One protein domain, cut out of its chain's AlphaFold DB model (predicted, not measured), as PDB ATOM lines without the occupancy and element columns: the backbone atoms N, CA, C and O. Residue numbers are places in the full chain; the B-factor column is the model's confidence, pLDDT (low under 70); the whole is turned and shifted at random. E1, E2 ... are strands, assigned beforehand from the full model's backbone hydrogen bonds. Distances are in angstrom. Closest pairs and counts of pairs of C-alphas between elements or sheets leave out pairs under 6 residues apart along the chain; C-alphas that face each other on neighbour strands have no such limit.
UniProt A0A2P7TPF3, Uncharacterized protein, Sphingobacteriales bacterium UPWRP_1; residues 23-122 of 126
ATOM      1  N   ALA A  23      20.463 -52.254 -22.408       90.75
ATOM      2  CA  ALA A  23      19.298 -52.635 -23.198       90.75
ATOM      3  C   ALA A  23      18.775 -51.426 -23.986       90.75
ATOM      4  O   ALA A  23      18.870 -50.293 -23.533       90.75
ATOM      5  N   GLN A  24      18.260 -51.634 -25.199       96.12
ATOM      6  CA  GLN A  24      17.628 -50.553 -25.959       96.12
ATOM      7  C   GLN A  24      16.125 -50.564 -25.691       96.12
ATOM      8  O   GLN A  24      15.431 -51.478 -26.142       96.12
ATOM      9  N   ASN A  25      15.617 -49.527 -25.028       98.00
ATOM     10  CA  ASN A  25      14.197 -49.383 -24.735       98.00
ATOM     11  C   ASN A  25      13.598 -48.241 -25.568       98.00
ATOM     12  O   ASN A  25      13.999 -47.081 -25.471       98.00
ATOM     13  N   THR A  26      12.674 -48.573 -26.467       98.31
ATOM     14  CA  THR A  26      12.144 -47.635 -27.464       98.31
ATOM     15  C   THR A  26      10.760 -47.156 -27.056       98.31
ATOM     16  O   THR A  26       9.889 -47.967 -26.736       98.31
ATOM     17  N   TRP A  27      10.543 -45.845 -27.115       98.50
ATOM     18  CA  TRP A  27       9.225 -45.256 -26.929       98.50
ATOM     19  C   TRP A  27       8.293 -45.661 -28.068       98.50
ATOM     20  O   TRP A  27       8.577 -45.404 -29.242       98.50
ATOM     21  N   ILE A  28       7.166 -46.263 -27.707       97.50
ATOM     22  CA  ILE A  28       6.065 -46.559 -28.624       97.50
ATOM     23  C   ILE A  28       4.902 -45.582 -28.411       97.50
ATOM     24  O   ILE A  28       4.342 -45.091 -29.394       97.50
ATOM     25  N   GLY A  29       4.623 -45.206 -27.158       96.06
ATOM     26  CA  GLY A  29       3.577 -44.244 -26.797       96.06
ATOM     27  C   GLY A  29       2.166 -44.650 -27.239       96.06
ATOM     28  O   GLY A  29       1.934 -45.725 -27.791       96.06
ATOM     29  N   GLY A  30       1.207 -43.748 -27.028       94.25
ATOM     30  CA  GLY A  30      -0.152 -43.882 -27.558       94.25
ATOM     31  C   GLY A  30      -1.036 -44.907 -26.843       94.25
ATOM     32  O   GLY A  30      -2.093 -45.250 -27.371       94.25
ATOM     33  N   PHE A  31      -0.641 -45.399 -25.663       96.44
ATOM     34  CA  PHE A  31      -1.524 -46.251 -24.873       96.44
ATOM     35  C   PHE A  31      -2.759 -45.458 -24.400       96.44
ATOM     36  O   PHE A  31      -2.583 -44.417 -23.764       96.44
ATOM     37  N   PRO A  32      -3.999 -45.921 -24.657       96.56
ATOM     38  CA  PRO A  32      -5.206 -45.171 -24.315       96.56
ATOM     39  C   PRO A  32      -5.290 -44.784 -22.831       96.56
ATOM     40  O   PRO A  32      -5.197 -45.641 -21.951       96.56
ATOM     41  N   GLY A  33      -5.490 -43.494 -22.559       97.31
ATOM     42  CA  GLY A  33      -5.529 -42.909 -21.215       97.31
ATOM     43  C   GLY A  33      -4.159 -42.605 -20.594       97.31
ATOM     44  O   GLY A  33      -4.109 -42.003 -19.524       97.31
ATOM     45  N   HIS A  34      -3.066 -43.001 -21.251       97.81
ATOM     46  CA  HIS A  34      -1.681 -42.793 -20.818       97.81
ATOM     47  C   HIS A  34      -0.773 -42.444 -22.004       97.81
ATOM     48  O   HIS A  34       0.407 -42.771 -22.006       97.81
ATOM     49  N   GLU A  35      -1.290 -41.791 -23.040       98.19
ATOM     50  CA  GLU A  35      -0.683 -41.769 -24.375       98.19
ATOM     51  C   GLU A  35       0.728 -41.163 -24.398       98.19
ATOM     52  O   GLU A  35       1.576 -41.550 -25.206       98.19
ATOM     53  N   ASN A  36       0.974 -40.211 -23.502       98.38
ATOM     54  CA  ASN A  36       2.223 -39.469 -23.374       98.38
ATOM     55  C   ASN A  36       2.992 -39.808 -22.083       98.38
ATOM     56  O   ASN A  36       4.031 -39.208 -21.827       98.38
ATOM     57  N   ASP A  37       2.494 -40.724 -21.251       98.25
ATOM     58  CA  ASP A  37       3.020 -40.963 -19.904       98.25
ATOM     59  C   ASP A  37       4.341 -41.747 -19.936       98.25
ATOM     60  O   ASP A  37       4.362 -42.940 -20.259       98.25
ATOM     61  N   TRP A  38       5.445 -41.075 -19.591       98.38
ATOM     62  CA  TRP A  38       6.772 -41.691 -19.488       98.38
ATOM     63  C   TRP A  38       6.794 -42.880 -18.522       98.38
ATOM     64  O   TRP A  38       7.447 -43.884 -18.792       98.38
ATOM     65  N   ASN A  39       6.074 -42.796 -17.403       97.75
ATOM     66  CA  ASN A  39       6.120 -43.816 -16.355       97.75
ATOM     67  C   ASN A  39       5.147 -44.969 -16.601       97.75
ATOM     68  O   ASN A  39       4.986 -45.844 -15.747       97.75
ATOM     69  N   PHE A  40       4.504 -44.999 -17.768       98.31
ATOM     70  CA  PHE A  40       3.630 -46.091 -18.138       98.31
ATOM     71  C   PHE A  40       4.396 -47.148 -18.931       98.31
ATOM     72  O   PHE A  40       4.750 -46.953 -20.091       98.31
ATOM     73  N   ALA A  41       4.627 -48.302 -18.307       98.31
ATOM     74  CA  ALA A  41       5.426 -49.391 -18.869       98.31
ATOM     75  C   ALA A  41       4.982 -49.837 -20.276       98.31
ATOM     76  O   ALA A  41       5.823 -50.183 -21.099       98.31
ATOM     77  N   ALA A  42       3.683 -49.794 -20.590       98.19
ATOM     78  CA  ALA A  42       3.188 -50.207 -21.906       98.19
ATOM     79  C   ALA A  42       3.450 -49.184 -23.027       98.19
ATOM     80  O   ALA A  42       3.171 -49.482 -24.182       98.19
ATOM     81  N   ASN A  43       3.987 -47.999 -22.716       98.50
ATOM     82  CA  ASN A  43       4.493 -47.063 -23.724       98.50
ATOM     83  C   ASN A  43       5.935 -47.369 -24.154       98.50
ATOM     84  O   ASN A  43       6.491 -46.634 -24.975       98.50
ATOM     85  N   TRP A  44       6.527 -48.453 -23.647       98.56
ATOM     86  CA  TRP A  44       7.908 -48.850 -23.891       98.56
ATOM     87  C   TRP A  44       7.991 -50.226 -24.546       98.56
ATOM     88  O   TRP A  44       7.270 -51.152 -24.173       98.56
ATOM     89  N   SER A  45       8.905 -50.390 -25.504       98.19
ATOM     90  CA  SER A  45       9.057 -51.640 -26.258       98.19
ATOM     91  C   SER A  45       9.417 -52.842 -25.382       98.19
ATOM     92  O   SER A  45       9.053 -53.972 -25.709       98.19
ATOM     93  N   LEU A  46      10.130 -52.613 -24.274       97.94
ATOM     94  CA  LEU A  46      10.512 -53.663 -23.325       97.94
ATOM     95  C   LEU A  46       9.474 -53.891 -22.212       97.94
ATOM     96  O   LEU A  46       9.667 -54.774 -21.385       97.94
ATOM     97  N   HIS A  47       8.354 -53.158 -22.213       97.56
ATOM     98  CA  HIS A  47       7.288 -53.260 -21.207       97.56
ATOM     99  C   HIS A  47       7.741 -52.957 -19.766       97.56
ATOM    100  O   HIS A  47       7.187 -53.491 -18.804       97.56
ATOM    101  N   HIS A  48       8.722 -52.070 -19.608       97.62
ATOM    102  CA  HIS A  48       9.085 -51.443 -18.337       97.62
ATOM    103  C   HIS A  48       9.500 -49.992 -18.571       97.62
ATOM    104  O   HIS A  48       9.866 -49.613 -19.686       97.62
ATOM    105  N   VAL A  49       9.418 -49.191 -17.509       98.25
ATOM    106  CA  VAL A  49       9.936 -47.820 -17.501       98.25
ATOM    107  C   VAL A  49      11.468 -47.888 -17.556       98.25
ATOM    108  O   VAL A  49      12.029 -48.690 -16.804       98.25
ATOM    109  N   PRO A  50      12.126 -47.109 -18.433       97.81
ATOM    110  CA  PRO A  50      13.576 -47.110 -18.543       97.81
ATOM    111  C   PRO A  50      14.281 -46.733 -17.241       97.81
ATOM    112  O   PRO A  50      13.825 -45.826 -16.540       97.81
ATOM    113  N   ASP A  51      15.407 -47.384 -16.972       95.62
ATOM    114  CA  ASP A  51      16.294 -47.105 -15.840       95.62
ATOM    115  C   ASP A  51      17.752 -46.883 -16.291       95.62
ATOM    116  O   ASP A  51      18.039 -46.729 -17.486       95.62
ATOM    117  N   GLU A  52      18.694 -46.830 -15.342       92.62
ATOM    118  CA  GLU A  52      20.099 -46.523 -15.618       92.62
ATOM    119  C   GLU A  52      20.808 -47.561 -16.509       92.62
ATOM    120  O   GLU A  52      21.906 -47.313 -17.006       92.62
ATOM    121  N   TRP A  53      20.176 -48.706 -16.780       92.69
ATOM    122  CA  TRP A  53      20.697 -49.750 -17.661       92.69
ATOM    123  C   TRP A  53      20.156 -49.656 -19.093       92.69
ATOM    124  O   TRP A  53      20.619 -50.397 -19.973       92.69
ATOM    125  N   ASP A  54      19.233 -48.726 -19.350       95.25
ATOM    126  CA  ASP A  54      18.555 -48.568 -20.632       95.25
ATOM    127  C   ASP A  54      19.079 -47.399 -21.472       95.25
ATOM    128  O   ASP A  54      19.123 -46.237 -21.063       95.25
ATOM    129  N   ASN A  55      19.369 -47.708 -22.731       94.62
ATOM    130  CA  ASN A  55      19.487 -46.740 -23.809       94.62
ATOM    131  C   ASN A  55      18.094 -46.445 -24.367       94.62
ATOM    132  O   ASN A  55      17.486 -47.278 -25.049       94.62
ATOM    133  N   VAL A  56      17.597 -45.243 -24.103       96.75
ATOM    134  CA  VAL A  56      16.275 -44.810 -24.540       96.75
ATOM    135  C   VAL A  56      16.310 -44.332 -25.984       96.75
ATOM    136  O   VAL A  56      17.151 -43.519 -26.364       96.75
ATOM    137  N   VAL A  57      15.345 -44.770 -26.790       97.38
ATOM    138  CA  VAL A  57      15.132 -44.259 -28.152       97.38
ATOM    139  C   VAL A  57      13.757 -43.614 -28.251       97.38
ATOM    140  O   VAL A  57      12.744 -44.287 -28.067       97.38
ATOM    141  N   ILE A  58      13.706 -42.326 -28.600       97.94
ATOM    142  CA  ILE A  58      12.457 -41.619 -28.908       97.94
ATOM    143  C   ILE A  58      12.385 -41.382 -30.420       97.94
ATOM    144  O   ILE A  58      13.030 -40.453 -30.929       97.94
ATOM    145  N   PRO A  59      11.623 -42.198 -31.172       97.12
ATOM    146  CA  PRO A  59      11.487 -42.023 -32.609       97.12
ATOM    147  C   PRO A  59      10.645 -40.784 -32.939       97.12
ATOM    148  O   PRO A  59       9.992 -40.183 -32.086       97.12
ATOM    149  N   ASN A  60      10.632 -40.407 -34.215       95.62
ATOM    150  CA  ASN A  60       9.637 -39.468 -34.710       95.62
ATOM    151  C   ASN A  60       8.271 -40.170 -34.769       95.62
ATOM    152  O   ASN A  60       8.098 -41.101 -35.554       95.62
ATOM    153  N   THR A  61       7.318 -39.729 -33.947       95.31
ATOM    154  CA  THR A  61       5.974 -40.322 -33.869       95.31
ATOM    155  C   THR A  61       4.931 -39.574 -34.700       95.31
ATOM    156  O   THR A  61       3.759 -39.945 -34.677       95.31
ATOM    157  N   ALA A  62       5.327 -38.568 -35.490       92.69
ATOM    158  CA  ALA A  62       4.422 -37.718 -36.271       92.69
ATOM    159  C   ALA A  62       3.643 -38.447 -37.384       92.69
ATOM    160  O   ALA A  62       2.823 -37.829 -38.056       92.69
ATOM    161  N   THR A  63       3.909 -39.731 -37.621       92.44
ATOM    162  CA  THR A  63       3.162 -40.573 -38.571       92.44
ATOM    163  C   THR A  63       2.636 -41.866 -37.948       92.44
ATOM    164  O   THR A  63       2.043 -42.679 -38.656       92.44
ATOM    165  N   THR A  64       2.855 -42.077 -36.648       92.12
ATOM    166  CA  THR A  64       2.440 -43.286 -35.930       92.12
ATOM    167  C   THR A  64       1.431 -42.931 -34.847       92.12
ATOM    168  O   THR A  64       0.235 -42.883 -35.116       92.12
ATOM    169  N   THR A  65       1.898 -42.663 -33.632       93.94
ATOM    170  CA  THR A  65       1.038 -42.401 -32.479       93.94
ATOM    171  C   THR A  65       0.733 -40.924 -32.301       93.94
ATOM    172  O   THR A  65      -0.243 -40.612 -31.647       93.94
ATOM    173  N   PHE A  66       1.513 -40.004 -32.878       95.44
ATOM    174  CA  PHE A  66       1.425 -38.556 -32.623       95.44
ATOM    175  C   PHE A  66       1.646 -38.158 -31.152       95.44
ATOM    176  O   PHE A  66       1.406 -37.011 -30.774       95.44
ATOM    177  N   HIS A  67       2.150 -39.078 -30.325       97.44
ATOM    178  CA  HIS A  67       2.374 -38.860 -28.902       97.44
ATOM    179  C   HIS A  67       3.866 -38.965 -28.576       97.44
ATOM    180  O   HIS A  67       4.490 -40.017 -28.731       97.44
ATOM    181  N   TYR A  68       4.445 -37.850 -28.127       98.06
ATOM    182  CA  TYR A  68       5.796 -37.792 -27.563       98.06
ATOM    183  C   TYR A  68       5.757 -37.902 -26.034       98.06
ATOM    184  O   TYR A  68       4.740 -37.547 -25.435       98.06
ATOM    185  N   PRO A  69       6.836 -38.349 -25.378       98.12
ATOM    186  CA  PRO A  69       6.831 -38.507 -23.932       98.12
ATOM    187  C   PRO A  69       6.691 -37.173 -23.186       98.12
ATOM    188  O   PRO A  69       7.311 -36.162 -23.542       98.12
ATOM    189  N   VAL A  70       5.921 -37.203 -22.102       98.25
ATOM    190  CA  VAL A  70       5.764 -36.122 -21.128       98.25
ATOM    191  C   VAL A  70       6.125 -36.656 -19.745       98.25
ATOM    192  O   VAL A  70       5.571 -37.646 -19.271       98.25
ATOM    193  N   ILE A  71       7.049 -35.965 -19.084       98.38
ATOM    194  CA  ILE A  71       7.543 -36.290 -17.747       98.38
ATOM    195  C   ILE A  71       6.945 -35.288 -16.757       98.38
ATOM    196  O   ILE A  71       7.300 -34.102 -16.739       98.38
ATOM    197  N   THR A  72       5.992 -35.755 -15.948       97.38
ATOM    198  CA  THR A  72       5.255 -34.943 -14.959       97.38
ATOM    199  C   THR A  72       5.820 -35.040 -13.540       97.38
ATOM    200  O   THR A  72       5.555 -34.173 -12.712       97.38
ATOM    201  N   ASN A  73       6.614 -36.067 -13.260       96.06
ATOM    202  CA  ASN A  73       7.255 -36.369 -11.979       96.06
ATOM    203  C   ASN A  73       8.682 -36.902 -12.228       96.06
ATOM    204  O   ASN A  73       9.215 -36.780 -13.330       96.06
ATOM    205  N   ASN A  74       9.329 -37.461 -11.207       95.19
ATOM    206  CA  ASN A  74      10.669 -38.015 -11.360       95.19
ATOM    207  C   ASN A  74      10.653 -39.292 -12.221       95.19
ATOM    208  O   ASN A  74      10.067 -40.291 -11.811       95.19
ATOM    209  N   ALA A  75      11.307 -39.238 -13.383       96.31
ATOM    210  CA  ALA A  75      11.470 -40.341 -14.330       96.31
ATOM    211  C   ALA A  75      12.705 -41.221 -14.056       96.31
ATOM    212  O   ALA A  75      12.934 -42.180 -14.786       96.31
ATOM    213  N   GLY A  76      13.504 -40.900 -13.034       95.19
ATOM    214  CA  GLY A  76      14.758 -41.590 -12.741       95.19
ATOM    215  C   GLY A  76      15.911 -41.145 -13.643       95.19
ATOM    216  O   GLY A  76      15.895 -40.044 -14.204       95.19
ATOM    217  N   THR A  77      16.919 -42.005 -13.742       94.81
ATOM    218  CA  THR A  77      18.104 -41.815 -14.584       94.81
ATOM    219  C   THR A  77      18.111 -42.880 -15.667       94.81
ATOM    220  O   THR A  77      17.784 -44.021 -15.377       94.81
ATOM    221  N   VAL A  78      18.505 -42.517 -16.886       94.56
ATOM    222  CA  VAL A  78      18.717 -43.458 -17.996       94.56
ATOM    223  C   VAL A  78      20.164 -43.432 -18.466       94.56
ATOM    224  O   VAL A  78      20.843 -42.413 -18.318       94.56
ATOM    225  N   ALA A  79      20.638 -44.518 -19.076       91.56
ATOM    226  CA  ALA A  79      22.013 -44.590 -19.573       91.56
ATOM    227  C   ALA A  79      22.295 -43.571 -20.682       91.56
ATOM    228  O   ALA A  79      23.361 -42.959 -20.742       91.56
ATOM    229  N   SER A  80      21.365 -43.448 -21.626       91.19
ATOM    230  CA  SER A  80      21.460 -42.510 -22.742       91.19
ATOM    231  C   SER A  80      20.093 -42.275 -23.371       91.19
ATOM    232  O   SER A  80      19.158 -43.049 -23.165       91.19
ATOM    233  N   ILE A  81      19.980 -41.208 -24.162       94.00
ATOM    234  CA  ILE A  81      18.785 -40.915 -24.953       94.00
ATOM    235  C   ILE A  81      19.196 -40.629 -26.393       94.00
ATOM    236  O   ILE A  81      20.027 -39.763 -26.659       94.00
ATOM    237  N   ILE A  82      18.548 -41.317 -27.326       93.62
ATOM    238  CA  ILE A  82      18.647 -41.092 -28.764       93.62
ATOM    239  C   ILE A  82      17.314 -40.514 -29.236       93.62
ATOM    240  O   ILE A  82      16.275 -41.175 -29.194       93.62
ATOM    241  N   LEU A  83      17.346 -39.272 -29.714       95.19
ATOM    242  CA  LEU A  83      16.185 -38.599 -30.288       95.19
ATOM    243  C   LEU A  83      16.230 -38.698 -31.816       95.19
ATOM    244  O   LEU A  83      17.181 -38.253 -32.458       95.19
ATOM    245  N   GLY A  84      15.188 -39.282 -32.406       93.44
ATOM    246  CA  GLY A  84      14.949 -39.224 -33.844       93.44
ATOM    247  C   GLY A  84      14.744 -37.792 -34.358       93.44
ATOM    248  O   GLY A  84      14.473 -36.852 -33.613       93.44
ATOM    249  N   TYR A  85      14.846 -37.611 -35.674       90.75
ATOM    250  CA  TYR A  85      14.649 -36.300 -36.295       90.75
ATOM    251  C   TYR A  85      13.262 -35.718 -35.970       90.75
ATOM    252  O   TYR A  85      12.250 -36.386 -36.180       90.75
ATOM    253  N   ASN A  86      13.220 -34.470 -35.491       92.19
ATOM    254  CA  ASN A  86      12.014 -33.783 -35.006       92.19
ATOM    255  C   ASN A  86      11.277 -34.486 -33.848       92.19
ATOM    256  O   ASN A  86      10.114 -34.172 -33.600       92.19
ATOM    257  N   SER A  87      11.911 -35.421 -33.133       95.50
ATOM    258  CA  SER A  87      11.374 -35.914 -31.864       95.50
ATOM    259  C   SER A  87      11.805 -35.035 -30.695       95.50
ATOM    260  O   SER A  87      12.764 -34.260 -30.782       95.50
ATOM    261  N   TYR A  88      11.049 -35.118 -29.604       95.94
ATOM    262  CA  TYR A  88      11.321 -34.375 -28.384       95.94
ATOM    263  C   TYR A  88      10.755 -35.100 -27.164       95.94
ATOM    264  O   TYR A  88       9.899 -35.977 -27.283       95.94
ATOM    265  N   ILE A  89      11.231 -34.696 -25.989       97.38
ATOM    266  CA  ILE A  89      10.665 -35.054 -24.685       97.38
ATOM    267  C   ILE A  89      10.246 -33.756 -24.003       97.38
ATOM    268  O   ILE A  89      11.002 -32.781 -24.014       97.38
ATOM    269  N   THR A  90       9.063 -33.734 -23.393       97.69
ATOM    270  CA  THR A  90       8.635 -32.605 -22.558       97.69
ATOM    271  C   THR A  90       8.847 -32.942 -21.091       97.69
ATOM    272  O   THR A  90       8.205 -33.852 -20.572       97.69
ATOM    273  N   VAL A  91       9.696 -32.184 -20.398       97.06
ATOM    274  CA  VAL A  91       9.839 -32.272 -18.942       97.06
ATOM    275  C   VAL A  91       9.124 -31.089 -18.310       97.06
ATOM    276  O   VAL A  91       9.504 -29.937 -18.516       97.06
ATOM    277  N   THR A  92       8.063 -31.366 -17.560       96.56
ATOM    278  CA  THR A  92       7.272 -30.320 -16.894       96.56
ATOM    279  C   THR A  92       8.024 -29.705 -15.709       96.56
ATOM    280  O   THR A  92       9.112 -30.150 -15.341       96.56
ATOM    281  N   GLN A  93       7.433 -28.694 -15.072       93.69
ATOM    282  CA  GLN A  93       8.019 -28.041 -13.898       93.69
ATOM    283  C   GLN A  93       8.206 -28.984 -12.699       93.69
ATOM    284  O   GLN A  93       9.128 -28.795 -11.911       93.69
ATOM    285  N   THR A  94       7.341 -29.987 -12.562       94.38
ATOM    286  CA  THR A  94       7.404 -31.004 -11.500       94.38
ATOM    287  C   THR A  94       8.130 -32.275 -11.939       94.38
ATOM    288  O   THR A  94       8.347 -33.169 -11.124       94.38
ATOM    289  N   GLY A  95       8.499 -32.360 -13.220       96.19
ATOM    290  CA  GLY A  95       9.216 -33.483 -13.799       96.19
ATOM    291  C   GLY A  95      10.730 -33.355 -13.670       96.19
ATOM    292  O   GLY A  95      11.280 -32.253 -13.648       96.19
ATOM    293  N   SER A  96      11.409 -34.499 -13.648       95.75
ATOM    294  CA  SER A  96      12.869 -34.569 -13.732       95.75
ATOM    295  C   SER A  96      13.306 -35.819 -14.483       95.75
ATOM    296  O   SER A  96      12.743 -36.889 -14.259       95.75
ATOM    297  N   LEU A  97      14.326 -35.686 -15.328       95.31
ATOM    298  CA  LEU A  97      14.963 -36.794 -16.040       95.31
ATOM    299  C   LEU A  97      16.479 -36.693 -15.901       95.31
ATOM    300  O   LEU A  97      17.055 -35.669 -16.275       95.31
ATOM    301  N   GLY A  98      17.107 -37.741 -15.378       94.31
ATOM    302  CA  GLY A  98      18.555 -37.889 -15.356       94.31
ATOM    303  C   GLY A  98      19.067 -38.654 -16.571       94.31
ATOM    304  O   GLY A  98      18.445 -39.615 -17.015       94.31
ATOM    305  N   ILE A  99      20.217 -38.248 -17.096       91.31
ATOM    306  CA  ILE A  99      20.970 -39.005 -18.102       91.31
ATOM    307  C   ILE A  99      22.372 -39.242 -17.552       91.31
ATOM    308  O   ILE A  99      23.015 -38.285 -17.114       91.31
ATOM    309  N   GLU A 100      22.849 -40.486 -17.559       87.62
ATOM    310  CA  GLU A 100      24.210 -40.803 -17.124       87.62
ATOM    311  C   GLU A 100      25.245 -39.968 -17.894       87.62
ATOM    312  O   GLU A 100      25.279 -39.949 -19.125       87.62
ATOM    313  N   ASN A 101      26.123 -39.284 -17.160       72.12
ATOM    314  CA  ASN A 101      27.211 -38.519 -17.755       72.12
ATOM    315  C   ASN A 101      28.442 -39.418 -17.934       72.12
ATOM    316  O   ASN A 101      29.179 -39.672 -16.979       72.12
ATOM    317  N   LYS A 102      28.675 -39.908 -19.156       63.91
ATOM    318  CA  LYS A 102      29.831 -40.773 -19.462       63.91
ATOM    319  C   LYS A 102      31.136 -40.004 -19.728       63.91
ATOM    320  O   LYS A 102      32.195 -40.626 -19.780       63.91
ATOM    321  N   ASP A 103      31.095 -38.674 -19.835       57.97
ATOM    322  CA  ASP A 103      32.237 -37.857 -20.275       57.97
ATOM    323  C   ASP A 103      33.203 -37.440 -19.149       57.97
ATOM    324  O   ASP A 103      34.286 -36.909 -19.411       57.97
ATOM    325  N   GLN A 104      32.884 -37.711 -17.880       52.97
ATOM    326  CA  GLN A 104      33.754 -37.360 -16.751       52.97
ATOM    327  C   GLN A 104      34.751 -38.478 -16.411       52.97
ATOM    328  O   GLN A 104      34.706 -39.089 -15.349       52.97
ATOM    329  N   SER A 105      35.716 -38.722 -17.300       50.41
ATOM    330  CA  SER A 105      36.779 -39.722 -17.092       50.41
ATOM    331  C   SER A 105      37.851 -39.342 -16.052       50.41
ATOM    332  O   SER A 105      38.866 -40.033 -15.965       50.41
ATOM    333  N   ASN A 106      37.679 -38.277 -15.250       55.31
ATOM    334  CA  ASN A 106      38.766 -37.802 -14.380       55.31
ATOM    335  C   ASN A 106      38.418 -37.332 -12.952       55.31
ATOM    336  O   ASN A 106      39.285 -36.746 -12.316       55.31
ATOM    337  N   THR A 107      37.237 -37.616 -12.392       51.47
ATOM    338  CA  THR A 107      36.997 -37.500 -10.934       51.47
ATOM    339  C   THR A 107      35.791 -38.339 -10.504       51.47
ATOM    340  O   THR A 107      34.785 -38.351 -11.194       51.47
ATOM    341  N   ASN A 108      35.921 -39.031  -9.370       57.22
ATOM    342  CA  ASN A 108      34.922 -39.801  -8.611       57.22
ATOM    343  C   ASN A 108      33.427 -39.601  -8.964       57.22
ATOM    344  O   ASN A 108      32.910 -38.507  -8.791       57.22
ATOM    345  N   ILE A 109      32.762 -40.722  -9.286       59.50
ATOM    346  CA  ILE A 109      31.311 -40.945  -9.484       59.50
ATOM    347  C   ILE A 109      30.692 -40.125 -10.641       59.50
ATOM    348  O   ILE A 109      30.614 -38.905 -10.551       59.50
ATOM    349  N   PRO A 110      30.209 -40.771 -11.722       62.47
ATOM    350  CA  PRO A 110      29.476 -40.074 -12.775       62.47
ATOM    351  C   PRO A 110      28.136 -39.568 -12.227       62.47
ATOM    352  O   PRO A 110      27.223 -40.348 -11.970       62.47
ATOM    353  N   GLU A 111      28.023 -38.256 -12.032       74.56
ATOM    354  CA  GLU A 111      26.756 -37.610 -11.681       74.56
ATOM    355  C   GLU A 111      25.894 -37.436 -12.944       74.56
ATOM    356  O   GLU A 111      26.405 -36.981 -13.975       74.56
ATOM    357  N   PRO A 112      24.594 -37.772 -12.908       79.06
ATOM    358  CA  PRO A 112      23.724 -37.632 -14.067       79.06
ATOM    359  C   PRO A 112      23.460 -36.159 -14.417       79.06
ATOM    360  O   PRO A 112      23.320 -35.295 -13.549       79.06
ATOM    361  N   VAL A 113      23.317 -35.870 -15.711       85.56
ATOM    362  CA  VAL A 113      22.798 -34.582 -16.192       85.56
ATOM    363  C   VAL A 113      21.284 -34.575 -16.009       85.56
ATOM    364  O   VAL A 113      20.591 -35.412 -16.582       85.56
ATOM    365  N   ILE A 114      20.768 -33.622 -15.228       84.69
ATOM    366  CA  ILE A 114      19.335 -33.519 -14.929       84.69
ATOM    367  C   ILE A 114      18.660 -32.459 -15.806       84.69
ATOM    368  O   ILE A 114      19.026 -31.282 -15.778       84.69
ATOM    369  N   TYR A 115      17.607 -32.867 -16.513       88.50
ATOM    370  CA  TYR A 115      16.696 -31.985 -17.236       88.50
ATOM    371  C   TYR A 115      15.406 -31.804 -16.431       88.50
ATOM    372  O   TYR A 115      14.753 -32.778 -16.062       88.50
ATOM    373  N   ALA A 116      15.030 -30.551 -16.174       86.44
ATOM    374  CA  ALA A 116      13.767 -30.167 -15.544       86.44
ATOM    375  C   ALA A 116      13.178 -28.934 -16.240       86.44
ATOM    376  O   ALA A 116      13.936 -28.084 -16.720       86.44
ATOM    377  N   ASN A 117      11.845 -28.840 -16.278       90.50
ATOM    378  CA  ASN A 117      11.101 -27.696 -16.814       90.50
ATOM    379  C   ASN A 117      11.557 -27.229 -18.214       90.50
ATOM    380  O   ASN A 117      11.749 -26.034 -18.452       90.50
ATOM    381  N   GLN A 118      11.790 -28.166 -19.131       90.12
ATOM    382  CA  GLN A 118      12.286 -27.857 -20.470       90.12
ATOM    383  C   GLN A 118      11.864 -28.906 -21.495       90.12
ATOM    384  O   GLN A 118      11.495 -30.030 -21.154       90.12
ATOM    385  N   ILE A 119      11.960 -28.528 -22.769       86.81
ATOM    386  CA  ILE A 119      11.812 -29.453 -23.891       86.81
ATOM    387  C   ILE A 119      13.211 -29.883 -24.331       86.81
ATOM    388  O   ILE A 119      14.064 -29.038 -24.604       86.81
ATOM    389  N   VAL A 120      13.438 -31.195 -24.394       89.00
ATOM    390  CA  VAL A 120      14.712 -31.784 -24.822       89.00
ATOM    391  C   VAL A 120      14.621 -32.142 -26.305       89.00
ATOM    392  O   VAL A 120      13.740 -32.905 -26.703       89.00
ATOM    393  N   TYR A 121      15.538 -31.599 -27.113       85.94
ATOM    394  CA  TYR A 121      15.660 -31.860 -28.552       85.94
ATOM    395  C   TYR A 121      16.976 -32.576 -28.876       85.94
ATOM    396  O   TYR A 121      17.923 -32.539 -28.091       85.94
ATOM    397  N   ALA A 122      17.068 -33.174 -30.069       69.94
ATOM    398  CA  ALA A 122      18.221 -33.975 -30.498       69.94
ATOM    399  C   ALA A 122      19.588 -33.259 -30.426       69.94
ATOM    400  O   ALA A 122      20.607 -33.923 -30.297       69.94
TER     401      ALA A 122
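This is residues 23 to 122 of the 126 residues of an uncharacterized protein of Sphingobacteriales bacterium UPWRP_1 (UniProt A0A2P7TPF3). With little regular structure, residues 54 to 99 wind in stacked three-sided turns, the sides being sheets E1 E2 E4, parallel; E3 E6 E7, mixed; E5 E8, antiparallel. Residues 103 to 108, in the E6 and E7 hairpin, stick out. The printed part has 100 residues: no named helix, and eight strands, in order E1 to E8, holding 33: all strand. It is compact, radius of gyration of the C-alphas 13.2 A, spanning 44 by 28 by 24 A.

E1 is residues 23 to 26, C-alpha 23 at (19.298, -52.635, -23.198); E2 54 to 58; E4 80 to 83; E3 74 to 78; E6 96 to 99; E7 113 to 115; E5 88 to 91; E8 118 to 121, C-alpha 121 at (15.660, -31.860, -28.552).

E2 and E4 have N 82 and O 56 within hydrogen-bond range, 2.8 A apart. E3 runs on into E4 at 99 degrees.

Links E1 to E2, E2 to E3 and E6 to E7 are long. Residues 102 to 110 and 122 have pLDDT under 70.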